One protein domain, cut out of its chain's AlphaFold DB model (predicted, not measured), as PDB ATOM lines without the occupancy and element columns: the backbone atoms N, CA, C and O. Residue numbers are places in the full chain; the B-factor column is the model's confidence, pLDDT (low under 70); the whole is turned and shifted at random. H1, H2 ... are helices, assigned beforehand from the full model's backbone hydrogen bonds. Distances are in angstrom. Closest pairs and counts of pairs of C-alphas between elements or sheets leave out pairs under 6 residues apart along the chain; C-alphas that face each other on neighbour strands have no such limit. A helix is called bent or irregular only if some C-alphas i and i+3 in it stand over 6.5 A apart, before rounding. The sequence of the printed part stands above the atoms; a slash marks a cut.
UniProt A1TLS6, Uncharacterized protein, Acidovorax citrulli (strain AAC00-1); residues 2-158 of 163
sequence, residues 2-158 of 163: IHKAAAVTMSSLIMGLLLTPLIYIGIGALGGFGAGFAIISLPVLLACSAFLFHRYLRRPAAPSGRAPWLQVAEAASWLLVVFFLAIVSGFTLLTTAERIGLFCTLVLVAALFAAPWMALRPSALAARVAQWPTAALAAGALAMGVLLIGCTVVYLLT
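AT A GLANCE: This is residues 2 to 158 of the 163 residues of an uncharacterized protein of Acidovorax citrulli (strain AAC00-1) (UniProt A1TLS6). Kinked H1 lies in the middle of five long helices: H5 and H7, which cross each other at a steep tilt, pack on it and cross it steeply too, and H4, which crosses H3 steeply, packs on residues 18 to 24 of H1. Short H6 bridges H1 and H3, and residues 62 to 69 stick out. The 157 printed residues include seven named helices, H1 to H7 in chain order, and no named strand: all helix. The whole is compact, radius of gyration of the C-alphas 16.4 A, spanning 45 by 38 by 23 A.

IN THESE COORDINATES: H1, residues 2 to 26, runs 35.0 A from C-alpha 2 at (6.482, -26.964, 2.537), with a kink of 37 degrees near residue 19. H5, residues 96 to 120, runs 36.6 A, with a kink of 35 degrees near residue 114. H1 and H5 are only just irregular: C-alphas 18 and 21 are 6.8 A apart, 113 and 116 6.7 A. H7, residues 134 to 157, runs 33.6 A to C-alpha 157 at (-16.039, -45.886, 12.869). H3, residues 35 to 57, runs 31.6 A; H4, residues 68 to 89, 32.0 A. H2 is residues 29 to 32, H6 124 to 129.

HOW THE PARTS SIT: H1, the hub, touches H5 at 55 degrees, a steep tilt, opposite ways; their closest C-alphas, Gly 16 and Ala 111, are 3.9 A apart. H7 touches H1 (Met 10 and Ala 141, 5.1 A) and H5 (Gly 101 and Tyr 155, 4.9 A). With residues 18 to 24 alone, H1 touches H4 (Pro 21 and Leu 85, 6.0 A). H3 touches H4 at a steep tilt of 48 degrees (Cys 48 and Ser 77, 4.9 A). H6 touches H1 (Ala 7 and Val 129, 5.7 A) and H3 (Tyr 56 and Leu 125, 4.7 A). H2 is close to but not clearly touching H3, with C-alphas 30 and 38 7.0 A apart. H3 and H7 are apart. Every O i to N i+4 pair is within hydrogen-bond range in H4, H6 and H7; 19 of 21 are in H1, 17 of 19 in H3 and 19 of 21 in H5, and H2 is too short for such a pair.

THE WHOLE: The C-alphas of Ser 64 and Thr 158, the two farthest apart, are 50.5 A apart. The printed part has no cut and no long link. pLDDT is under 70 at residues 28 to 33, 62 to 66 and 89 to 94.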
ATOM      1  N   ILE A   2       7.632 -26.207   3.078       75.94
ATOM      2  CA  ILE A   2       6.482 -26.964   2.537       75.94
ATOM      3  C   ILE A   2       6.893 -28.030   1.504       75.94
ATOM      4  O   ILE A   2       6.481 -29.178   1.620       75.94
ATOM      5  N   HIS A   3       7.778 -27.691   0.557       84.44
ATOM      6  CA  HIS A   3       8.231 -28.632  -0.485       84.44
ATOM      7  C   HIS A   3       8.898 -29.896   0.073       84.44
ATOM      8  O   HIS A   3       8.601 -31.008  -0.351       84.44
ATOM      9  N   LYS A   4       9.775 -29.738   1.074       86.19
ATOM     10  CA  LYS A   4      10.486 -30.864   1.695       86.19
ATOM     11  C   LYS A   4       9.521 -31.772   2.457       86.19
ATOM     12  O   LYS A   4       9.631 -32.988   2.347       86.19
ATOM     13  N   ALA A   5       8.578 -31.187   3.197       87.44
ATOM     14  CA  ALA A   5       7.559 -31.946   3.915       87.44
ATOM     15  C   ALA A   5       6.675 -32.740   2.943       87.44
ATOM     16  O   ALA A   5       6.548 -33.950   3.096       87.44
ATOM     17  N   ALA A   6       6.173 -32.097   1.883       88.81
ATOM     18  CA  ALA A   6       5.366 -32.758   0.859       88.81
ATOM     19  C   ALA A   6       6.126 -33.896   0.153       88.81
ATOM     20  O   ALA A   6       5.556 -34.957  -0.095       88.81
ATOM     21  N   ALA A   7       7.426 -33.720  -0.111       90.62
ATOM     22  CA  ALA A   7       8.261 -34.765  -0.701       90.62
ATOM     23  C   ALA A   7       8.433 -35.971   0.230       90.62
ATOM     24  O   ALA A   7       8.352 -37.112  -0.229       90.62
ATOM     25  N   VAL A   8       8.638 -35.733   1.529       91.88
ATOM     26  CA  VAL A   8       8.717 -36.799   2.540       91.88
ATOM     27  C   VAL A   8       7.386 -37.537   2.634       91.88
ATOM     28  O   VAL A   8       7.389 -38.759   2.542       91.88
ATOM     29  N   THR A   9       6.267 -36.815   2.736       93.00
ATOM     30  CA  THR A   9       4.921 -37.400   2.816       93.00
ATOM     31  C   THR A   9       4.590 -38.232   1.580       93.00
ATOM     32  O   THR A   9       4.164 -39.375   1.696       93.00
ATOM     33  N   MET A  10       4.822 -37.709   0.377       94.31
ATOM     34  CA  MET A  10       4.561 -38.464  -0.850       94.31
ATOM     35  C   MET A  10       5.463 -39.704  -0.947       94.31
ATOM     36  O   MET A  10       4.995 -40.791  -1.272       94.31
ATOM     37  N   SER A  11       6.749 -39.575  -0.606       94.00
ATOM     38  CA  SER A  11       7.681 -40.711  -0.617       94.00
ATOM     39  C   SER A  11       7.300 -41.778   0.408       94.00
ATOM     40  O   SER A  11       7.410 -42.968   0.119       94.00
ATOM     41  N   SER A  12       6.836 -41.374   1.594       95.00
ATOM     42  CA  SER A  12       6.387 -42.304   2.627       95.00
ATOM     43  C   SER A  12       5.097 -43.008   2.223       95.00
ATOM     44  O   SER A  12       4.983 -44.204   2.451       95.00
ATOM     45  N   LEU A  13       4.171 -42.318   1.550       94.94
ATOM     46  CA  LEU A  13       2.953 -42.922   1.003       94.94
ATOM     47  C   LEU A  13       3.259 -43.943  -0.104       94.94
ATOM     48  O   LEU A  13       2.745 -45.058  -0.058       94.94
ATOM     49  N   ILE A  14       4.153 -43.617  -1.044       94.81
ATOM     50  CA  ILE A  14       4.610 -44.561  -2.083       94.81
ATOM     51  C   ILE A  14       5.273 -45.789  -1.443       94.81
ATOM     52  O   ILE A  14       5.030 -46.922  -1.856       94.81
ATOM     53  N   MET A  15       6.098 -45.580  -0.412       94.56
ATOM     54  CA  MET A  15       6.743 -46.675   0.313       94.56
ATOM     55  C   MET A  15       5.736 -47.515   1.109       94.56
ATOM     56  O   MET A  15       5.841 -48.738   1.129       94.56
ATOM     57  N   GLY A  16       4.738 -46.879   1.727       93.94
ATOM     58  CA  GLY A  16       3.645 -47.556   2.422       93.94
ATOM     59  C   GLY A  16       2.842 -48.450   1.480       93.94
ATOM     60  O   GLY A  16       2.590 -49.615   1.789       93.94
ATOM     61  N   LEU A  17       2.540 -47.955   0.278       93.44
ATOM     62  CA  LEU A  17       1.893 -48.736  -0.775       93.44
ATOM     63  C   LEU A  17       2.728 -49.960  -1.180       93.44
ATOM     64  O   LEU A  17       2.191 -51.059  -1.291       93.44
ATOM     65  N   LEU A  18       4.046 -49.794  -1.334       94.12
ATOM     66  CA  LEU A  18       4.965 -50.888  -1.669       94.12
ATOM     67  C   LEU A  18       5.080 -51.943  -0.552       94.12
ATOM     68  O   LEU A  18       5.277 -53.124  -0.832       94.12
ATOM     69  N   LEU A  19       4.952 -51.533   0.711       92.69
ATOM     70  CA  LEU A  19       4.991 -52.419   1.882       92.69
ATOM     71  C   LEU A  19       3.678 -53.171   2.113       92.69
ATOM     72  O   LEU A  19       3.689 -54.286   2.629       92.69
ATOM     73  N   THR A  20       2.551 -52.591   1.713       91.69
ATOM     74  CA  THR A  20       1.208 -53.152   1.919       91.69
ATOM     75  C   THR A  20       1.047 -54.620   1.480       91.69
ATOM     76  O   THR A  20       0.558 -55.412   2.287       91.69
ATOM     77  N   PRO A  21       1.482 -55.061   0.280       87.25
ATOM     78  CA  PRO A  21       1.357 -56.468  -0.113       87.25
ATOM     79  C   PRO A  21       2.206 -57.408   0.751       87.25
ATOM     80  O   PRO A  21       1.813 -58.548   0.981       87.25
ATOM     81  N   LEU A  22       3.344 -56.935   1.270       88.56
ATOM     82  CA  LEU A  22       4.170 -57.713   2.194       88.56
ATOM     83  C   LEU A  22       3.494 -57.863   3.556       88.56
ATOM     84  O   LEU A  22       3.560 -58.931   4.160       88.56
ATOM     85  N   ILE A  23       2.809 -56.816   4.021       88.06
ATOM     86  CA  ILE A  23       2.026 -56.874   5.256       88.06
ATOM     87  C   ILE A  23       0.864 -57.854   5.091       88.06
ATOM     88  O   ILE A  23       0.683 -58.699   5.961       88.06
ATOM     89  N   TYR A  24       0.145 -57.819   3.961       84.44
ATOM     90  CA  TYR A  24      -0.902 -58.803   3.658       84.44
ATOM     91  C   TYR A  24      -0.392 -60.247   3.728       84.44
ATOM     92  O   TYR A  24      -1.056 -61.118   4.290       84.44
ATOM     93  N   ILE A  25       0.802 -60.503   3.196       82.94
ATOM     94  CA  ILE A  25       1.457 -61.810   3.305       82.94
ATOM     95  C   ILE A  25       1.731 -62.162   4.772       82.94
ATOM     96  O   ILE A  25       1.381 -63.258   5.206       82.94
ATOM     97  N   GLY A  26       2.311 -61.232   5.537       79.12
ATOM     98  CA  GLY A  26       2.670 -61.434   6.942       79.12
ATOM     99  C   GLY A  26       1.479 -61.689   7.868       79.12
ATOM    100  O   GLY A  26       1.593 -62.497   8.783       79.12
ATOM    101  N   ILE A  27       0.322 -61.066   7.612       78.38
ATOM    102  CA  ILE A  27      -0.914 -61.286   8.390       78.38
ATOM    103  C   ILE A  27      -1.668 -62.563   7.989       78.38
ATOM    104  O   ILE A  27      -2.758 -62.815   8.494       78.38
ATOM    105  N   GLY A  28      -1.107 -63.378   7.091       66.38
ATOM    106  CA  GLY A  28      -1.652 -64.694   6.776       66.38
ATOM    107  C   GLY A  28      -2.575 -64.748   5.561       66.38
ATOM    108  O   GLY A  28      -3.260 -65.755   5.398       66.38
ATOM    109  N   ALA A  29      -2.553 -63.763   4.648       61.94
ATOM    110  CA  ALA A  29      -3.249 -63.898   3.357       61.94
ATOM    111  C   ALA A  29      -2.809 -65.161   2.587       61.94
ATOM    112  O   ALA A  29      -3.578 -65.710   1.804       61.94
ATOM    113  N   LEU A  30      -1.603 -65.672   2.868       59.91
ATOM    114  CA  LEU A  30      -1.099 -66.950   2.360       59.91
ATOM    115  C   LEU A  30      -1.986 -68.154   2.676       59.91
ATOM    116  O   LEU A  30      -2.058 -69.060   1.853       59.91
ATOM    117  N   GLY A  31      -2.688 -68.150   3.812       59.72
ATOM    118  CA  GLY A  31      -3.625 -69.217   4.166       59.72
ATOM    119  C   GLY A  31      -4.867 -69.263   3.268       59.72
ATOM    120  O   GLY A  31      -5.530 -70.292   3.214       59.72
ATOM    121  N   GLY A  32      -5.168 -68.174   2.549       64.19
ATOM    122  CA  GLY A  32      -6.286 -68.083   1.606       64.19
ATOM    123  C   GLY A  32      -5.932 -68.432   0.157       64.19
ATOM    124  O   GLY A  32      -6.832 -68.527  -0.676       64.19
ATOM    125  N   PHE A  33      -4.649 -68.628  -0.170       69.19
ATOM    126  CA  PHE A  33      -4.215 -68.958  -1.529       69.19
ATOM    127  C   PHE A  33      -4.011 -70.461  -1.714       69.19
ATOM    128  O   PHE A  33      -3.431 -71.140  -0.871       69.19
ATOM    129  N   GLY A  34      -4.401 -70.978  -2.882       75.50
ATOM    130  CA  GLY A  34      -3.985 -72.315  -3.299       75.50
ATOM    131  C   GLY A  34      -2.457 -72.400  -3.410       75.50
ATOM    132  O   GLY A  34      -1.818 -71.475  -3.917       75.50
ATOM    133  N   ALA A  35      -1.868 -73.521  -2.979       78.88
ATOM    134  CA  ALA A  35      -0.413 -73.705  -2.926       78.88
ATOM    135  C   ALA A  35       0.291 -73.402  -4.265       78.88
ATOM    136  O   ALA A  35       1.353 -72.783  -4.280       78.88
ATOM    137  N   GLY A  36      -0.328 -73.768  -5.394       80.50
ATOM    138  CA  GLY A  36       0.208 -73.485  -6.728       80.50
ATOM    139  C   GLY A  36       0.299 -71.990  -7.050       80.50
ATOM    140  O   GLY A  36       1.312 -71.546  -7.587       80.50
ATOM    141  N   PHE A  37      -0.713 -71.199  -6.671       80.50
ATOM    142  CA  PHE A  37      -0.664 -69.744  -6.834       80.50
ATOM    143  C   PHE A  37       0.473 -69.166  -5.994       80.50
ATOM    144  O   PHE A  37       1.326 -68.477  -6.539       80.50
ATOM    145  N   ALA A  38       0.551 -69.531  -4.711       82.69
ATOM    146  CA  ALA A  38       1.581 -69.034  -3.805       82.69
ATOM    147  C   ALA A  38       3.011 -69.332  -4.302       82.69
ATOM    148  O   ALA A  38       3.850 -68.433  -4.305       82.69
ATOM    149  N   ILE A  39       3.281 -70.554  -4.780       85.81
ATOM    150  CA  ILE A  39       4.609 -70.965  -5.276       85.81
ATOM    151  C   ILE A  39       5.050 -70.147  -6.497       85.81
ATOM    152  O   ILE A  39       6.239 -69.880  -6.651       85.81
ATOM    153  N   ILE A  40       4.115 -69.725  -7.351       86.31
ATOM    154  CA  ILE A  40       4.431 -68.968  -8.570       86.31
ATOM    155  C   ILE A  40       4.430 -67.463  -8.293       86.31
ATOM    156  O   ILE A  40       5.367 -66.753  -8.658       86.31
ATOM    157  N   SER A  41       3.383 -66.952  -7.645       85.44
ATOM    158  CA  SER A  41       3.165 -65.517  -7.487       85.44
ATOM    159  C   SER A  41       4.059 -64.898  -6.417       85.44
ATOM    160  O   SER A  41       4.488 -63.757  -6.585       85.44
ATOM    161  N   LEU A  42       4.353 -65.610  -5.318       86.75
ATOM    162  CA  LEU A  42       5.144 -65.034  -4.225       86.75
ATOM    163  C   LEU A  42       6.581 -64.737  -4.630       86.75
ATOM    164  O   LEU A  42       7.009 -63.612  -4.378       86.75
ATOM    165  N   PRO A  43       7.337 -65.652  -5.268       90.56
ATOM    166  CA  PRO A  43       8.700 -65.332  -5.679       90.56
ATOM    167  C   PRO A  43       8.737 -64.143  -6.639       90.56
ATOM    168  O   PRO A  43       9.590 -63.270  -6.498       90.56
ATOM    169  N   VAL A  44       7.773 -64.064  -7.564       91.94
ATOM    170  CA  VAL A  44       7.660 -62.954  -8.523       91.94
ATOM    171  C   VAL A  44       7.384 -61.635  -7.806       91.94
ATOM    172  O   VAL A  44       8.068 -60.641  -8.062       91.94
ATOM    173  N   LEU A  45       6.428 -61.615  -6.874       91.81
ATOM    174  CA  LEU A  45       6.125 -60.431  -6.077       91.81
ATOM    175  C   LEU A  45       7.323 -60.008  -5.227       91.81
ATOM    176  O   LEU A  45       7.673 -58.832  -5.217       91.81
ATOM    177  N   LEU A  46       7.956 -60.946  -4.521       92.75
ATOM    178  CA  LEU A  46       9.113 -60.666  -3.672       92.75
ATOM    179  C   LEU A  46      10.277 -60.119  -4.500       92.75
ATOM    180  O   LEU A  46      10.903 -59.149  -4.081       92.75
ATOM    181  N   ALA A  47      10.525 -60.668  -5.690       94.88
ATOM    182  CA  ALA A  47      11.534 -60.160  -6.613       94.88
ATOM    183  C   ALA A  47      11.211 -58.733  -7.091       94.88
ATOM    184  O   ALA A  47      12.084 -57.865  -7.054       94.88
ATOM    185  N   CYS A  48       9.960 -58.460  -7.478       95.06
ATOM    186  CA  CYS A  48       9.518 -57.124  -7.897       95.06
ATOM    187  C   CYS A  48       9.626 -56.104  -6.759       95.06
ATOM    188  O   CYS A  48      10.188 -55.023  -6.936       95.06
ATOM    189  N   SER A  49       9.148 -56.464  -5.569       93.88
ATOM    190  CA  SER A  49       9.239 -55.632  -4.372       93.88
ATOM    191  C   SER A  49      10.695 -55.376  -3.996       93.88
ATOM    192  O   SER A  49      11.078 -54.224  -3.812       93.88
ATOM    193  N   ALA A  50      11.545 -56.407  -3.955       94.06
ATOM    194  CA  ALA A  50      12.971 -56.267  -3.662       94.06
ATOM    195  C   ALA A  50      13.681 -55.361  -4.678       94.06
ATOM    196  O   ALA A  50      14.472 -54.500  -4.288       94.06
ATOM    197  N   PHE A  51      13.361 -55.500  -5.968       94.75
ATOM    198  CA  PHE A  51      13.866 -54.620  -7.018       94.75
ATOM    199  C   PHE A  51      13.463 -53.156  -6.778       94.75
ATOM    200  O   PHE A  51      14.328 -52.272  -6.799       94.75
ATOM    201  N   LEU A  52      12.185 -52.891  -6.492       93.44
ATOM    202  CA  LEU A  52      11.677 -51.545  -6.202       93.44
ATOM    203  C   LEU A  52      12.295 -50.965  -4.920       93.44
ATOM    204  O   LEU A  52      12.785 -49.835  -4.944       93.44
ATOM    205  N   PHE A  53      12.384 -51.738  -3.833       93.12
ATOM    206  CA  PHE A  53      13.044 -51.315  -2.591       93.12
ATOM    207  C   PHE A  53      14.510 -50.972  -2.820       93.12
ATOM    208  O   PHE A  53      14.958 -49.889  -2.441       93.12
ATOM    209  N   HIS A  54      15.259 -51.855  -3.482       91.94
ATOM    210  CA  HIS A  54      16.661 -51.612  -3.799       91.94
ATOM    211  C   HIS A  54      16.821 -50.330  -4.625       91.94
ATOM    212  O   HIS A  54      17.720 -49.525  -4.379       91.94
ATOM    213  N   ARG A  55      15.919 -50.089  -5.577       89.94
ATOM    214  CA  ARG A  55      15.946 -48.902  -6.432       89.94
ATOM    215  C   ARG A  55      15.571 -47.610  -5.702       89.94
ATOM    216  O   ARG A  55      16.150 -46.570  -6.013       89.94
ATOM    217  N   TYR A  56      14.638 -47.662  -4.757       91.38
ATOM    218  CA  TYR A  56      14.115 -46.492  -4.045       91.38
ATOM    219  C   TYR A  56      14.898 -46.119  -2.791       91.38
ATOM    220  O   TYR A  56      15.055 -44.929  -2.513       91.38
ATOM    221  N   LEU A  57      15.438 -47.102  -2.069       89.56
ATOM    222  CA  LEU A  57      16.194 -46.893  -0.830       89.56
ATOM    223  C   LEU A  57      17.687 -46.634  -1.059       89.56
ATOM    224  O   LEU A  57      18.395 -46.234  -0.131       89.56
ATOM    225  N   ARG A  58      18.181 -46.839  -2.284       88.56
ATOM    226  CA  ARG A  58      19.545 -46.466  -2.670       88.56
ATOM    227  C   ARG A  58      19.790 -44.973  -2.468       88.56
ATOM    228  O   ARG A  58      18.880 -44.157  -2.603       88.56
ATOM    229  N   ARG A  59      21.047 -44.617  -2.181       83.75
ATOM    230  CA  ARG A  59      21.459 -43.209  -2.129       83.75
ATOM    231  C   ARG A  59      21.198 -42.544  -3.490       83.75
ATOM    232  O   ARG A  59      21.362 -43.212  -4.516       83.75
ATOM    233  N   PRO A  60      20.813 -41.256  -3.520       79.44
ATOM    234  CA  PRO A  60      20.670 -40.517  -4.766       79.44
ATOM    235  C   PRO A  60      21.991 -40.555  -5.540       79.44
ATOM    236  O   PRO A  60      23.005 -40.050  -5.065       79.44
ATOM    237  N   ALA A  61      21.994 -41.200  -6.704       72.88
ATOM    238  CA  ALA A  61      23.118 -41.125  -7.627       72.88
ATOM    239  C   ALA A  61      23.004 -39.838  -8.454       72.88
ATOM    240  O   ALA A  61      21.890 -39.379  -8.732       72.88
ATOM    241  N   ALA A  62      24.151 -39.284  -8.859       59.38
ATOM    242  CA  ALA A  62      24.208 -38.191  -9.824       59.38
ATOM    243  C   ALA A  62      23.388 -38.549 -11.084       59.38
ATOM    244  O   ALA A  62      23.264 -39.736 -11.404       59.38
ATOM    245  N   PRO A  63      22.805 -37.563 -11.788       55.97
ATOM    246  CA  PRO A  63      21.998 -37.792 -12.982       55.97
ATOM    247  C   PRO A  63      22.875 -38.238 -14.164       55.97
ATOM    248  O   PRO A  63      23.066 -37.509 -15.127       55.97
ATOM    249  N   SER A  64      23.434 -39.445 -14.100       49.56
ATOM    250  CA  SER A  64      23.963 -40.148 -15.261       49.56
ATOM    251  C   SER A  64      22.808 -40.852 -15.973       49.56
ATOM    252  O   SER A  64      21.871 -41.338 -15.329       49.56
ATOM    253  N   GLY A  65      22.841 -40.837 -17.310       55.94
ATOM    254  CA  GLY A  65      21.777 -41.326 -18.188       55.94
ATOM    255  C   GLY A  65      21.188 -42.648 -17.702       55.94
ATOM    256  O   GLY A  65      21.837 -43.691 -17.724       55.94
ATOM    257  N   ARG A  66      19.947 -42.598 -17.208       69.75
ATOM    258  CA  ARG A  66      19.255 -43.792 -16.723       69.75
ATOM    259  C   ARG A  66      18.884 -44.641 -17.925       69.75
ATOM    260  O   ARG A  66      18.142 -44.181 -18.787       69.75
ATOM    261  N   ALA A  67      19.355 -45.881 -17.948       81.31
ATOM    262  CA  ALA A  67      19.031 -46.795 -19.028       81.31
ATOM    263  C   ALA A  67      17.499 -46.998 -19.134       81.31
ATOM    264  O   ALA A  67      16.849 -47.226 -18.109       81.31
ATOM    265  N   PRO A  68      16.907 -46.920 -20.340       84.81
ATOM    266  CA  PRO A  68      15.453 -46.943 -20.528       84.81
ATOM    267  C   PRO A  68      14.818 -48.251 -20.039       84.81
ATOM    268  O   PRO A  68      13.743 -48.236 -19.442       84.81
ATOM    269  N   TRP A  69      15.527 -49.376 -20.170       86.94
ATOM    270  CA  TRP A  69      15.070 -50.682 -19.689       86.94
ATOM    271  C   TRP A  69      14.789 -50.706 -18.179       86.94
ATOM    272  O   TRP A  69      13.884 -51.403 -17.731       86.94
ATOM    273  N   LEU A  70      15.503 -49.900 -17.381       88.81
ATOM    274  CA  LEU A  70      15.263 -49.800 -15.940       88.81
ATOM    275  C   LEU A  70      13.938 -49.106 -15.610       88.81
ATOM    276  O   LEU A  70      13.396 -49.329 -14.530       88.81
ATOM    277  N   GLN A  71      13.458 -48.216 -16.482       88.19
ATOM    278  CA  GLN A  71      12.157 -47.561 -16.318       88.19
ATOM    279  C   GLN A  71      11.030 -48.528 -16.679       88.19
ATOM    280  O   GLN A  71      10.053 -48.621 -15.947       88.19
ATOM    281  N   VAL A  72      11.217 -49.306 -17.751       91.50
ATOM    282  CA  VAL A  72      10.286 -50.372 -18.145       91.50
ATOM    283  C   VAL A  72      10.182 -51.429 -17.046       91.50
ATOM    284  O   VAL A  72       9.076 -51.787 -16.656       91.50
ATOM    285  N   ALA A  73      11.311 -51.871 -16.482       92.56
ATOM    286  CA  ALA A  73      11.324 -52.814 -15.364       92.56
ATOM    287  C   ALA A  73      10.620 -52.248 -14.118       92.56
ATOM    288  O   ALA A  73       9.847 -52.952 -13.484       92.56
ATOM    289  N   GLU A  74      10.838 -50.969 -13.790       93.12
ATOM    290  CA  GLU A  74      10.149 -50.290 -12.681       93.12
ATOM    291  C   GLU A  74       8.629 -50.255 -12.892       93.12
ATOM    292  O   GLU A  74       7.883 -50.611 -11.980       93.12
ATOM    293  N   ALA A  75       8.170 -49.893 -14.093       92.88
ATOM    294  CA  ALA A  75       6.752 -49.895 -14.436       92.88
ATOM    295  C   ALA A  75       6.152 -51.309 -14.385       92.88
ATOM    296  O   ALA A  75       5.095 -51.505 -13.791       92.88
ATOM    297  N   ALA A  76       6.847 -52.307 -14.938       94.44
ATOM    298  CA  ALA A  76       6.411 -53.701 -14.920       94.44
ATOM    299  C   ALA A  76       6.314 -54.255 -13.489       94.44
ATOM    300  O   ALA A  76       5.328 -54.903 -13.145       94.44
ATOM    301  N   SER A  77       7.292 -53.952 -12.627       94.56
ATOM    302  CA  SER A  77       7.247 -54.331 -11.212       94.56
ATOM    303  C   SER A  77       6.070 -53.684 -10.485       94.56
ATOM    304  O   SER A  77       5.397 -54.365  -9.719       94.56
ATOM    305  N   TRP A  78       5.780 -52.405 -10.743       95.19
ATOM    306  CA  TRP A  78       4.604 -51.747 -10.165       95.19
ATOM    307  C   TRP A  78       3.292 -52.355 -10.644       95.19
ATOM    308  O   TRP A  78       2.412 -52.591  -9.822       95.19
ATOM    309  N   LEU A  79       3.167 -52.647 -11.941       94.06
ATOM    310  CA  LEU A  79       1.986 -53.313 -12.488       94.06
ATOM    311  C   LEU A  79       1.751 -54.664 -11.809       94.06
ATOM    312  O   LEU A  79       0.628 -54.945 -11.400       94.06
ATOM    313  N   LEU A  80       2.804 -55.462 -11.618       91.56
ATOM    314  CA  LEU A  80       2.715 -56.748 -10.922       91.56
ATOM    315  C   LEU A  80       2.355 -56.595  -9.441       91.56
ATOM    316  O   LEU A  80       1.536 -57.360  -8.935       91.56
ATOM    317  N   VAL A  81       2.918 -55.599  -8.752       91.69
ATOM    318  CA  VAL A  81       2.563 -55.290  -7.361       91.69
ATOM    319  C   VAL A  81       1.083 -54.917  -7.266       91.69
ATOM    320  O   VAL A  81       0.352 -55.541  -6.506       91.69
ATOM    321  N   VAL A  82       0.613 -53.961  -8.071       90.56
ATOM    322  CA  VAL A  82      -0.793 -53.520  -8.074       90.56
ATOM    323  C   VAL A  82      -1.734 -54.670  -8.430       90.56
ATOM    324  O   VAL A  82      -2.756 -54.850  -7.770       90.56
ATOM    325  N   PHE A  83      -1.369 -55.488  -9.419       88.00
ATOM    326  CA  PHE A  83      -2.115 -56.688  -9.782       88.00
ATOM    327  C   PHE A  83      -2.234 -57.659  -8.603       88.00
ATOM    328  O   PHE A  83      -3.326 -58.139  -8.302       88.00
ATOM    329  N   PHE A  84      -1.139 -57.896  -7.877       86.00
ATOM    330  CA  PHE A  84      -1.160 -58.740  -6.689       86.00
ATOM    331  C   PHE A  84      -2.050 -58.156  -5.587       86.00
ATOM    332  O   PHE A  84      -2.846 -58.890  -5.011       86.00
ATOM    333  N   LEU A  85      -1.987 -56.847  -5.319       85.75
ATOM    334  CA  LEU A  85      -2.883 -56.199  -4.353       85.75
ATOM    335  C   LEU A  85      -4.358 -56.374  -4.724       85.75
ATOM    336  O   LEU A  85      -5.178 -56.690  -3.859       85.75
ATOM    337  N   ALA A  86      -4.696 -56.188  -6.002       82.88
ATOM    338  CA  ALA A  86      -6.056 -56.370  -6.493       82.88
ATOM    339  C   ALA A  86      -6.538 -57.807  -6.252       82.88
ATOM    340  O   ALA A  86      -7.630 -58.012  -5.730       82.88
ATOM    341  N   ILE A  87      -5.690 -58.800  -6.533       79.75
ATOM    342  CA  ILE A  87      -6.011 -60.206  -6.282       79.75
ATOM    343  C   ILE A  87      -6.149 -60.485  -4.785       79.75
ATOM    344  O   ILE A  87      -7.148 -61.057  -4.376       79.75
ATOM    345  N   VAL A  88      -5.186 -60.079  -3.955       74.25
ATOM    346  CA  VAL A  88      -5.167 -60.403  -2.516       74.25
ATOM    347  C   VAL A  88      -6.329 -59.769  -1.772       74.25
ATOM    348  O   VAL A  88      -6.949 -60.430  -0.940       74.25
ATOM    349  N   SER A  89      -6.675 -58.522  -2.103       69.50
ATOM    350  CA  SER A  89      -7.889 -57.895  -1.569       69.50
ATOM    351  C   SER A  89      -9.139 -58.723  -1.909       69.50
ATOM    352  O   SER A  89     -10.038 -58.844  -1.081       69.50
ATOM    353  N   GLY A  90      -9.122 -59.394  -3.067       66.12
ATOM    354  CA  GLY A  90     -10.080 -60.374  -3.583       66.12
ATOM    355  C   GLY A  90     -10.431 -61.557  -2.673       66.12
ATOM    356  O   GLY A  90     -11.563 -62.037  -2.728       66.12
ATOM    357  N   PHE A  91      -9.491 -62.027  -1.850       59.81
ATOM    358  CA  PHE A  91      -9.601 -63.302  -1.116       59.81
ATOM    359  C   PHE A  91     -10.075 -63.166   0.327       59.81
ATOM    360  O   PHE A  91     -10.423 -64.153   0.971       59.81
ATOM    361  N   THR A  92     -10.109 -61.948   0.851       60.47
ATOM    362  CA  THR A  92     -10.673 -61.696   2.175       60.47
ATOM    363  C   THR A  92     -12.199 -61.768   2.058       60.47
ATOM    364  O   THR A  92     -12.765 -61.098   1.203       60.47
ATOM    365  N   LEU A  93     -12.902 -62.559   2.873       60.81
ATOM    366  CA  LEU A  93     -14.384 -62.652   2.894       60.81
ATOM    367  C   LEU A  93     -15.106 -61.312   3.192       60.81
ATOM    368  O   LEU A  93     -16.321 -61.277   3.344       60.81
ATOM    369  N   LEU A  94     -14.338 -60.230   3.284       68.19
ATOM    370  CA  LEU A  94     -14.731 -58.853   3.505       68.19
ATOM    371  C   LEU A  94     -15.542 -58.292   2.333       68.19
ATOM    372  O   LEU A  94     -15.269 -58.616   1.166       68.19
ATOM    373  N   THR A  95     -16.470 -57.382   2.632       78.56
ATOM    374  CA  THR A  95     -17.173 -56.594   1.610       78.56
ATOM    375  C   THR A  95     -16.186 -55.718   0.831       78.56
ATOM    376  O   THR A  95     -15.065 -55.446   1.272       78.56
ATOM    377  N   THR A  96     -16.572 -55.242  -0.358       78.62
ATOM    378  CA  THR A  96     -15.720 -54.337  -1.152       78.62
ATOM    379  C   THR A  96     -15.284 -53.108  -0.350       78.62
ATOM    380  O   THR A  96     -14.141 -52.671  -0.482       78.62
ATOM    381  N   ALA A  97     -16.153 -52.575   0.511       77.81
ATOM    382  CA  ALA A  97     -15.842 -51.404   1.316       77.81
ATOM    383  C   ALA A  97     -14.917 -51.734   2.506       77.81
ATOM    384  O   ALA A  97     -13.967 -50.987   2.750       77.81
ATOM    385  N   GLU A  98     -15.080 -52.885   3.164       80.25
ATOM    386  CA  GLU A  98     -14.144 -53.364   4.195       80.25
ATOM    387  C   GLU A  98     -12.738 -53.617   3.622       80.25
ATOM    388  O   GLU A  98     -11.733 -53.269   4.244       80.25
ATOM    389  N   ARG A  99     -12.647 -54.155   2.399       81.00
ATOM    390  CA  ARG A  99     -11.371 -54.370   1.691       81.00
ATOM    391  C   ARG A  99     -10.628 -53.066   1.442       81.00
ATOM    392  O   ARG A  99      -9.429 -52.990   1.704       81.00
ATOM    393  N   ILE A 100     -11.336 -52.051   0.940       84.19
ATOM    394  CA  ILE A 100     -10.772 -50.718   0.690       84.19
ATOM    395  C   ILE A 100     -10.341 -50.084   2.015       84.19
ATOM    396  O   ILE A 100      -9.226 -49.580   2.113       84.19
ATOM    397  N   GLY A 101     -11.179 -50.169   3.048       86.31
ATOM    398  CA  GLY A 101     -10.882 -49.671   4.388       86.31
ATOM    399  C   GLY A 101      -9.620 -50.278   4.997       86.31
ATOM    400  O   GLY A 101      -8.714 -49.553   5.424       86.31
ATOM    401  N   LEU A 102      -9.515 -51.609   4.976       86.62
ATOM    402  CA  LEU A 102      -8.333 -52.335   5.437       86.62
ATOM    403  C   LEU A 102      -7.097 -51.955   4.617       86.62
ATOM    404  O   LEU A 102      -6.055 -51.648   5.194       86.62
ATOM    405  N   PHE A 103      -7.216 -51.922   3.289       89.88
ATOM    406  CA  PHE A 103      -6.131 -51.525   2.395       89.88
ATOM    407  C   PHE A 103      -5.610 -50.121   2.724       89.88
ATOM    408  O   PHE A 103      -4.414 -49.952   2.962       89.88
ATOM    409  N   CYS A 104      -6.493 -49.123   2.812       91.12
ATOM    410  CA  CYS A 104      -6.119 -47.749   3.145       91.12
ATOM    411  C   CYS A 104      -5.435 -47.659   4.514       91.12
ATOM    412  O   CYS A 104      -4.434 -46.955   4.664       91.12
ATOM    413  N   THR A 105      -5.924 -48.431   5.484       91.88
ATOM    414  CA  THR A 105      -5.356 -48.487   6.833       91.88
ATOM    415  C   THR A 105      -3.943 -49.062   6.815       91.88
ATOM    416  O   THR A 105      -3.034 -48.472   7.396       91.88
ATOM    417  N   LEU A 106      -3.722 -50.168   6.100       92.06
ATOM    418  CA  LEU A 106      -2.395 -50.769   5.962       92.06
ATOM    419  C   LEU A 106      -1.416 -49.834   5.250       92.06
ATOM    420  O   LEU A 106      -0.285 -49.684   5.715       92.06
ATOM    421  N   VAL A 107      -1.854 -49.156   4.184       94.38
ATOM    422  CA  VAL A 107      -1.036 -48.155   3.483       94.38
ATOM    423  C   VAL A 107      -0.634 -47.030   4.434       94.38
ATOM    424  O   VAL A 107       0.542 -46.672   4.470       94.38
ATOM    425  N   LEU A 108      -1.567 -46.483   5.223       94.31
ATOM    426  CA  LEU A 108      -1.278 -45.405   6.177       94.31
ATOM    427  C   LEU A 108      -0.317 -45.834   7.274       94.31
ATOM    428  O   LEU A 108       0.650 -45.125   7.546       94.31
ATOM    429  N   VAL A 109      -0.562 -46.990   7.890       94.38
ATOM    430  CA  VAL A 109       0.306 -47.524   8.943       94.38
ATOM    431  C   VAL A 109       1.708 -47.749   8.382       94.38
ATOM    432  O   VAL A 109       2.687 -47.267   8.951       94.38
ATOM    433  N   ALA A 110       1.824 -48.392   7.220       94.50
ATOM    434  CA  ALA A 110       3.107 -48.613   6.564       94.50
ATOM    435  C   ALA A 110       3.804 -47.298   6.180       94.50
ATOM    436  O   ALA A 110       5.017 -47.163   6.352       94.50
ATOM    437  N   ALA A 111       3.049 -46.306   5.703       94.44
ATOM    438  CA  ALA A 111       3.573 -44.985   5.382       94.44
ATOM    439  C   ALA A 111       4.086 -44.256   6.631       94.44
ATOM    440  O   ALA A 111       5.137 -43.620   6.568       94.44
ATOM    441  N   LEU A 112       3.401 -44.385   7.771       94.25
ATOM    442  CA  LEU A 112       3.833 -43.818   9.047       94.25
ATOM    443  C   LEU A 112       5.171 -44.421   9.499       94.25
ATOM    444  O   LEU A 112       6.072 -43.682   9.891       94.25
ATOM    445  N   PHE A 113       5.344 -45.739   9.360       93.06
ATOM    446  CA  PHE A 113       6.619 -46.411   9.639       93.06
ATOM    447  C   PHE A 113       7.722 -46.054   8.633       93.06
ATOM    448  O   PHE A 113       8.894 -45.962   9.003       93.06
ATOM    449  N   ALA A 114       7.376 -45.814   7.368       91.94
ATOM    450  CA  ALA A 114       8.334 -45.401   6.343       91.94
ATOM    451  C   ALA A 114       8.756 -43.923   6.467       91.94
ATOM    452  O   ALA A 114       9.848 -43.556   6.022       91.94
ATOM    453  N   ALA A 115       7.922 -43.073   7.072       91.19
ATOM    454  CA  ALA A 115       8.154 -41.637   7.219       91.19
ATOM    455  C   ALA A 115       9.497 -41.273   7.882       91.19
ATOM    456  O   ALA A 115      10.230 -40.486   7.277       91.19
ATOM    457  N   PRO A 116       9.900 -41.836   9.045       90.19
ATOM    458  CA  PRO A 116      11.198 -41.521   9.645       90.19
ATOM    459  C   PRO A 116      12.360 -41.899   8.722       90.19
ATOM    460  O   PRO A 116      13.319 -41.140   8.592       90.19
ATOM    461  N   TRP A 117      12.259 -43.023   8.009       88.25
ATOM    462  CA  TRP A 117      13.294 -43.435   7.063       88.25
ATOM    463  C   TRP A 117      13.414 -42.456   5.890       88.25
ATOM    464  O   TRP A 117      14.524 -42.099   5.502       88.25
ATOM    465  N   MET A 118      12.283 -41.984   5.354       91.00
ATOM    466  CA  MET A 118      12.250 -40.994   4.269       91.00
ATOM    467  C   MET A 118      12.681 -39.593   4.722       91.00
ATOM    468  O   MET A 118      13.234 -38.840   3.924       91.00
ATOM    469  N   ALA A 119      12.446 -39.236   5.986       89.75
ATOM    470  CA  ALA A 119      12.823 -37.941   6.546       89.75
ATOM    471  C   ALA A 119      14.320 -37.856   6.883       89.75
ATOM    472  O   ALA A 119      14.939 -36.809   6.678       89.75
ATOM    473  N   LEU A 120      14.891 -38.945   7.409       88.88
ATOM    474  CA  LEU A 120      16.249 -38.973   7.959       88.88
ATOM    475  C   LEU A 120      17.293 -39.453   6.952       88.88
ATOM    476  O   LEU A 120      18.440 -39.007   6.998       88.88
ATOM    477  N   ARG A 121      16.933 -40.365   6.041       86.94
ATOM    478  CA  ARG A 121      17.891 -40.986   5.124       86.94
ATOM    479  C   ARG A 121      17.735 -40.434   3.704       86.94
ATOM    480  O   ARG A 121      16.658 -40.555   3.123       86.94
ATOM    481  N   PRO A 122      18.814 -39.924   3.078       83.38
ATOM    482  CA  PRO A 122      18.789 -39.573   1.663       83.38
ATOM    483  C   PRO A 122      18.457 -40.810   0.820       83.38
ATOM    484  O   PRO A 122      19.242 -41.761   0.775       83.38
ATOM    485  N   SER A 123      17.299 -40.797   0.158       88.00
ATOM    486  CA  SER A 123      16.817 -41.890  -0.685       88.00
ATOM    487  C   SER A 123      16.610 -41.417  -2.123       88.00
ATOM    488  O   SER A 123      16.259 -40.262  -2.383       88.00
ATOM    489  N   ALA A 124      16.837 -42.310  -3.084       88.25
ATOM    490  CA  ALA A 124      16.613 -42.031  -4.494       88.25
ATOM    491  C   ALA A 124      15.140 -41.703  -4.771       88.25
ATOM    492  O   ALA A 124      14.864 -40.889  -5.650       88.25
ATOM    493  N   LEU A 125      14.206 -42.292  -4.017       88.88
ATOM    494  CA  LEU A 125      12.786 -41.951  -4.090       88.88
ATOM    495  C   LEU A 125      12.532 -40.501  -3.668       88.88
ATOM    496  O   LEU A 125      11.985 -39.740  -4.459       88.88
ATOM    497  N   ALA A 126      13.004 -40.092  -2.486       89.44
ATOM    498  CA  ALA A 126      12.819 -38.726  -2.000       89.44
ATOM    499  C   ALA A 126      13.441 -37.693  -2.949       89.44
ATOM    500  O   ALA A 126      12.834 -36.662  -3.227       89.44
ATOM    501  N   ALA A 127      14.615 -37.994  -3.517       88.38
ATOM    502  CA  ALA A 127      15.253 -37.133  -4.509       88.38
ATOM    503  C   ALA A 127      14.452 -37.026  -5.819       88.38
ATOM    504  O   ALA A 127      14.381 -35.945  -6.392       88.38
ATOM    505  N   ARG A 128      13.834 -38.118  -6.294       87.88
ATOM    506  CA  ARG A 128      12.966 -38.106  -7.489       87.88
ATOM    507  C   ARG A 128      11.686 -37.315  -7.243       87.88
ATOM    508  O   ARG A 128      11.313 -36.490  -8.064       87.88
ATOM    509  N   VAL A 129      11.040 -37.552  -6.107       89.31
ATOM    510  CA  VAL A 129       9.801 -36.872  -5.719       89.31
ATOM    511  C   VAL A 129      10.046 -35.374  -5.513       89.31
ATOM    512  O   VAL A 129       9.227 -34.553  -5.910       89.31
ATOM    513  N   ALA A 130      11.206 -34.988  -4.975       88.25
ATOM    514  CA  ALA A 130      11.583 -33.585  -4.813       88.25
ATOM    515  C   ALA A 130      11.791 -32.827  -6.140       88.25
ATOM    516  O   ALA A 130      11.811 -31.597  -6.118       88.25
ATOM    517  N   GLN A 131      11.941 -33.525  -7.274       89.44
ATOM    518  CA  GLN A 131      12.017 -32.911  -8.609       89.44
ATOM    519  C   GLN A 131      10.637 -32.561  -9.181       89.44
ATOM    520  O   GLN A 131      10.558 -31.881 -10.202       89.44
ATOM    521  N   TRP A 132       9.549 -33.033  -8.567       88.44
ATOM    522  CA  TRP A 132       8.200 -32.731  -9.037       88.44
ATOM    523  C   TRP A 132       7.815 -31.277  -8.739       88.44
ATOM    524  O   TRP A 132       8.305 -30.700  -7.764       88.44
ATOM    525  N   PRO A 133       6.905 -30.681  -9.533       91.00
ATOM    526  CA  PRO A 133       6.386 -29.351  -9.248       91.00
ATOM    527  C   PRO A 133       5.768 -29.297  -7.846       91.00
ATOM    528  O   PRO A 133       4.882 -30.092  -7.527       91.00
ATOM    529  N   THR A 134       6.200 -28.338  -7.022       88.31
ATOM    530  CA  THR A 134       5.797 -28.203  -5.608       88.31
ATOM    531  C   THR A 134       4.283 -28.237  -5.412       88.31
ATOM    532  O   THR A 134       3.793 -28.890  -4.493       88.31
ATOM    533  N   ALA A 135       3.537 -27.557  -6.289       88.62
ATOM    534  CA  ALA A 135       2.079 -27.496  -6.223       88.62
ATOM    535  C   ALA A 135       1.432 -28.868  -6.470       88.62
ATOM    536  O   ALA A 135       0.600 -29.300  -5.679       88.62
ATOM    537  N   ALA A 136       1.860 -29.582  -7.517       88.38
ATOM    538  CA  ALA A 136       1.355 -30.918  -7.838       88.38
ATOM    539  C   ALA A 136       1.717 -31.936  -6.749       88.38
ATOM    540  O   ALA A 136       0.899 -32.774  -6.377       88.38
ATOM    541  N   LEU A 137       2.926 -31.831  -6.198       91.00
ATOM    542  CA  LEU A 137       3.396 -32.681  -5.114       91.00
ATOM    543  C   LEU A 137       2.573 -32.486  -3.835       91.00
ATOM    544  O   LEU A 137       2.110 -33.464  -3.251       91.00
ATOM    545  N   ALA A 138       2.382 -31.235  -3.408       89.25
ATOM    546  CA  ALA A 138       1.598 -30.913  -2.221       89.25
ATOM    547  C   ALA A 138       0.125 -31.306  -2.395       89.25
ATOM    548  O   ALA A 138      -0.437 -31.947  -1.508       89.25
ATOM    549  N   ALA A 139      -0.474 -30.992  -3.549       90.75
ATOM    550  CA  ALA A 139      -1.848 -31.371  -3.865       90.75
ATOM    551  C   ALA A 139      -2.022 -32.894  -3.897       90.75
ATOM    552  O   ALA A 139      -2.955 -33.409  -3.293       90.75
ATOM    553  N   GLY A 140      -1.104 -33.624  -4.534       90.88
ATOM    554  CA  GLY A 140      -1.147 -35.083  -4.595       90.88
ATOM    555  C   GLY A 140      -0.973 -35.737  -3.224       90.88
ATOM    556  O   GLY A 140      -1.716 -36.654  -2.885       90.88
ATOM    557  N   ALA A 141      -0.029 -35.252  -2.411       91.69
ATOM    558  CA  ALA A 141       0.193 -35.769  -1.063       91.69
ATOM    559  C   ALA A 141      -1.030 -35.525  -0.169       91.69
ATOM    560  O   ALA A 141      -1.436 -36.417   0.573       91.69
ATOM    561  N   LEU A 142      -1.641 -34.342  -0.278       92.62
ATOM    562  CA  LEU A 142      -2.847 -33.987   0.460       92.62
ATOM    563  C   LEU A 142      -4.054 -34.803  -0.011       92.62
ATOM    564  O   LEU A 142      -4.733 -35.388   0.821       92.62
ATOM    565  N   ALA A 143      -4.292 -34.903  -1.319       93.56
ATOM    566  CA  ALA A 143      -5.401 -35.675  -1.874       93.56
ATOM    567  C   ALA A 143      -5.311 -37.155  -1.482       93.56
ATOM    568  O   ALA A 143      -6.287 -37.728  -1.003       93.56
ATOM    569  N   MET A 144      -4.127 -37.761  -1.618       93.56
ATOM    570  CA  MET A 144      -3.911 -39.153  -1.227       93.56
ATOM    571  C   MET A 144      -4.019 -39.335   0.290       93.56
ATOM    572  O   MET A 144      -4.652 -40.284   0.739       93.56
ATOM    573  N   GLY A 145      -3.466 -38.415   1.085       92.12
ATOM    574  CA  GLY A 145      -3.599 -38.441   2.541       92.12
ATOM    575  C   GLY A 145      -5.056 -38.349   2.997       92.12
ATOM    576  O   GLY A 145      -5.493 -39.173   3.793       92.12
ATOM    577  N   VAL A 146      -5.822 -37.399   2.458       93.88
ATOM    578  CA  VAL A 146      -7.251 -37.216   2.765       93.88
ATOM    579  C   VAL A 146      -8.057 -38.443   2.359       93.88
ATOM    580  O   VAL A 146      -8.865 -38.911   3.155       93.88
ATOM    581  N   LEU A 147      -7.819 -38.993   1.164       93.81
ATOM    582  CA  LEU A 147      -8.498 -40.200   0.699       93.81
ATOM    583  C   LEU A 147      -8.239 -41.377   1.645       93.81
ATOM    584  O   LEU A 147      -9.178 -42.008   2.118       93.81
ATOM    585  N   LEU A 148      -6.968 -41.643   1.953       93.56
ATOM    586  CA  LEU A 148      -6.589 -42.760   2.811       93.56
ATOM    587  C   LEU A 148      -7.141 -42.593   4.230       93.56
ATOM    588  O   LEU A 148      -7.718 -43.534   4.768       93.56
ATOM    589  N   ILE A 149      -6.996 -41.404   4.825       93.38
ATOM    590  CA  ILE A 149      -7.499 -41.118   6.175       93.38
ATOM    591  C   ILE A 149      -9.021 -41.225   6.192       93.38
ATOM    592  O   ILE A 149      -9.564 -41.860   7.086       93.38
ATOM    593  N   GLY A 150      -9.707 -40.659   5.198       91.25
ATOM    594  CA  GLY A 150     -11.160 -40.733   5.077       91.25
ATOM    595  C   GLY A 150     -11.654 -42.176   5.014       91.25
ATOM    596  O   GLY A 150     -12.502 -42.563   5.817       91.25
ATOM    597  N   CYS A 151     -11.077 -42.999   4.134       89.62
ATOM    598  CA  CYS A 151     -11.421 -44.418   4.027       89.62
ATOM    599  C   CYS A 151     -11.137 -45.188   5.323       89.62
ATOM    600  O   CYS A 151     -11.969 -45.985   5.747       89.62
ATOM    601  N   THR A 152     -10.005 -44.934   5.986       90.19
ATOM    602  CA  THR A 152      -9.676 -45.560   7.275       90.19
ATOM    603  C   THR A 152     -10.630 -45.135   8.386       90.19
ATOM    604  O   THR A 152     -11.082 -45.979   9.148       90.19
ATOM    605  N   VAL A 153     -10.977 -43.851   8.481       90.38
ATOM    606  CA  VAL A 153     -11.918 -43.348   9.492       90.38
ATOM    607  C   VAL A 153     -13.300 -43.957   9.284       90.38
ATOM    608  O   VAL A 153     -13.888 -44.453  10.242       90.38
ATOM    609  N   VAL A 154     -13.798 -43.982   8.044       88.00
ATOM    610  CA  VAL A 154     -15.073 -44.637   7.714       88.00
ATOM    611  C   VAL A 154     -15.019 -46.113   8.093       88.00
ATOM    612  O   VAL A 154     -15.926 -46.586   8.763       88.00
ATOM    613  N   TYR A 155     -13.944 -46.818   7.747       85.06
ATOM    614  CA  TYR A 155     -13.771 -48.230   8.082       85.06
ATOM    615  C   TYR A 155     -13.739 -48.507   9.592       85.06
ATOM    616  O   TYR A 155     -14.346 -49.466  10.049       85.06
ATOM    617  N   LEU A 156     -13.053 -47.670  10.375       85.88
ATOM    618  CA  LEU A 156     -12.910 -47.866  11.821       85.88
ATOM    619  C   LEU A 156     -14.152 -47.451  12.618       85.88
ATOM    620  O   LEU A 156     -14.398 -48.006  13.686       85.88
ATOM    621  N   LEU A 157     -14.897 -46.450  12.143       87.19
ATOM    622  CA  LEU A 157     -16.039 -45.886  12.869       87.19
ATOM    623  C   LEU A 157     -17.391 -46.418  12.392       87.19
ATOM    624  O   LEU A 157     -18.371 -46.320  13.131       87.19
ATOM    625  N   THR A 158     -17.472 -46.964  11.178       81.00
ATOM    626  CA  THR A 158     -18.725 -47.507  10.650       81.00
ATOM    627  C   THR A 158     -18.865 -48.962  11.104       81.00
ATOM    628  O   THR A 158     -17.974 -49.771  10.857       81.00
TER     629      THR A 158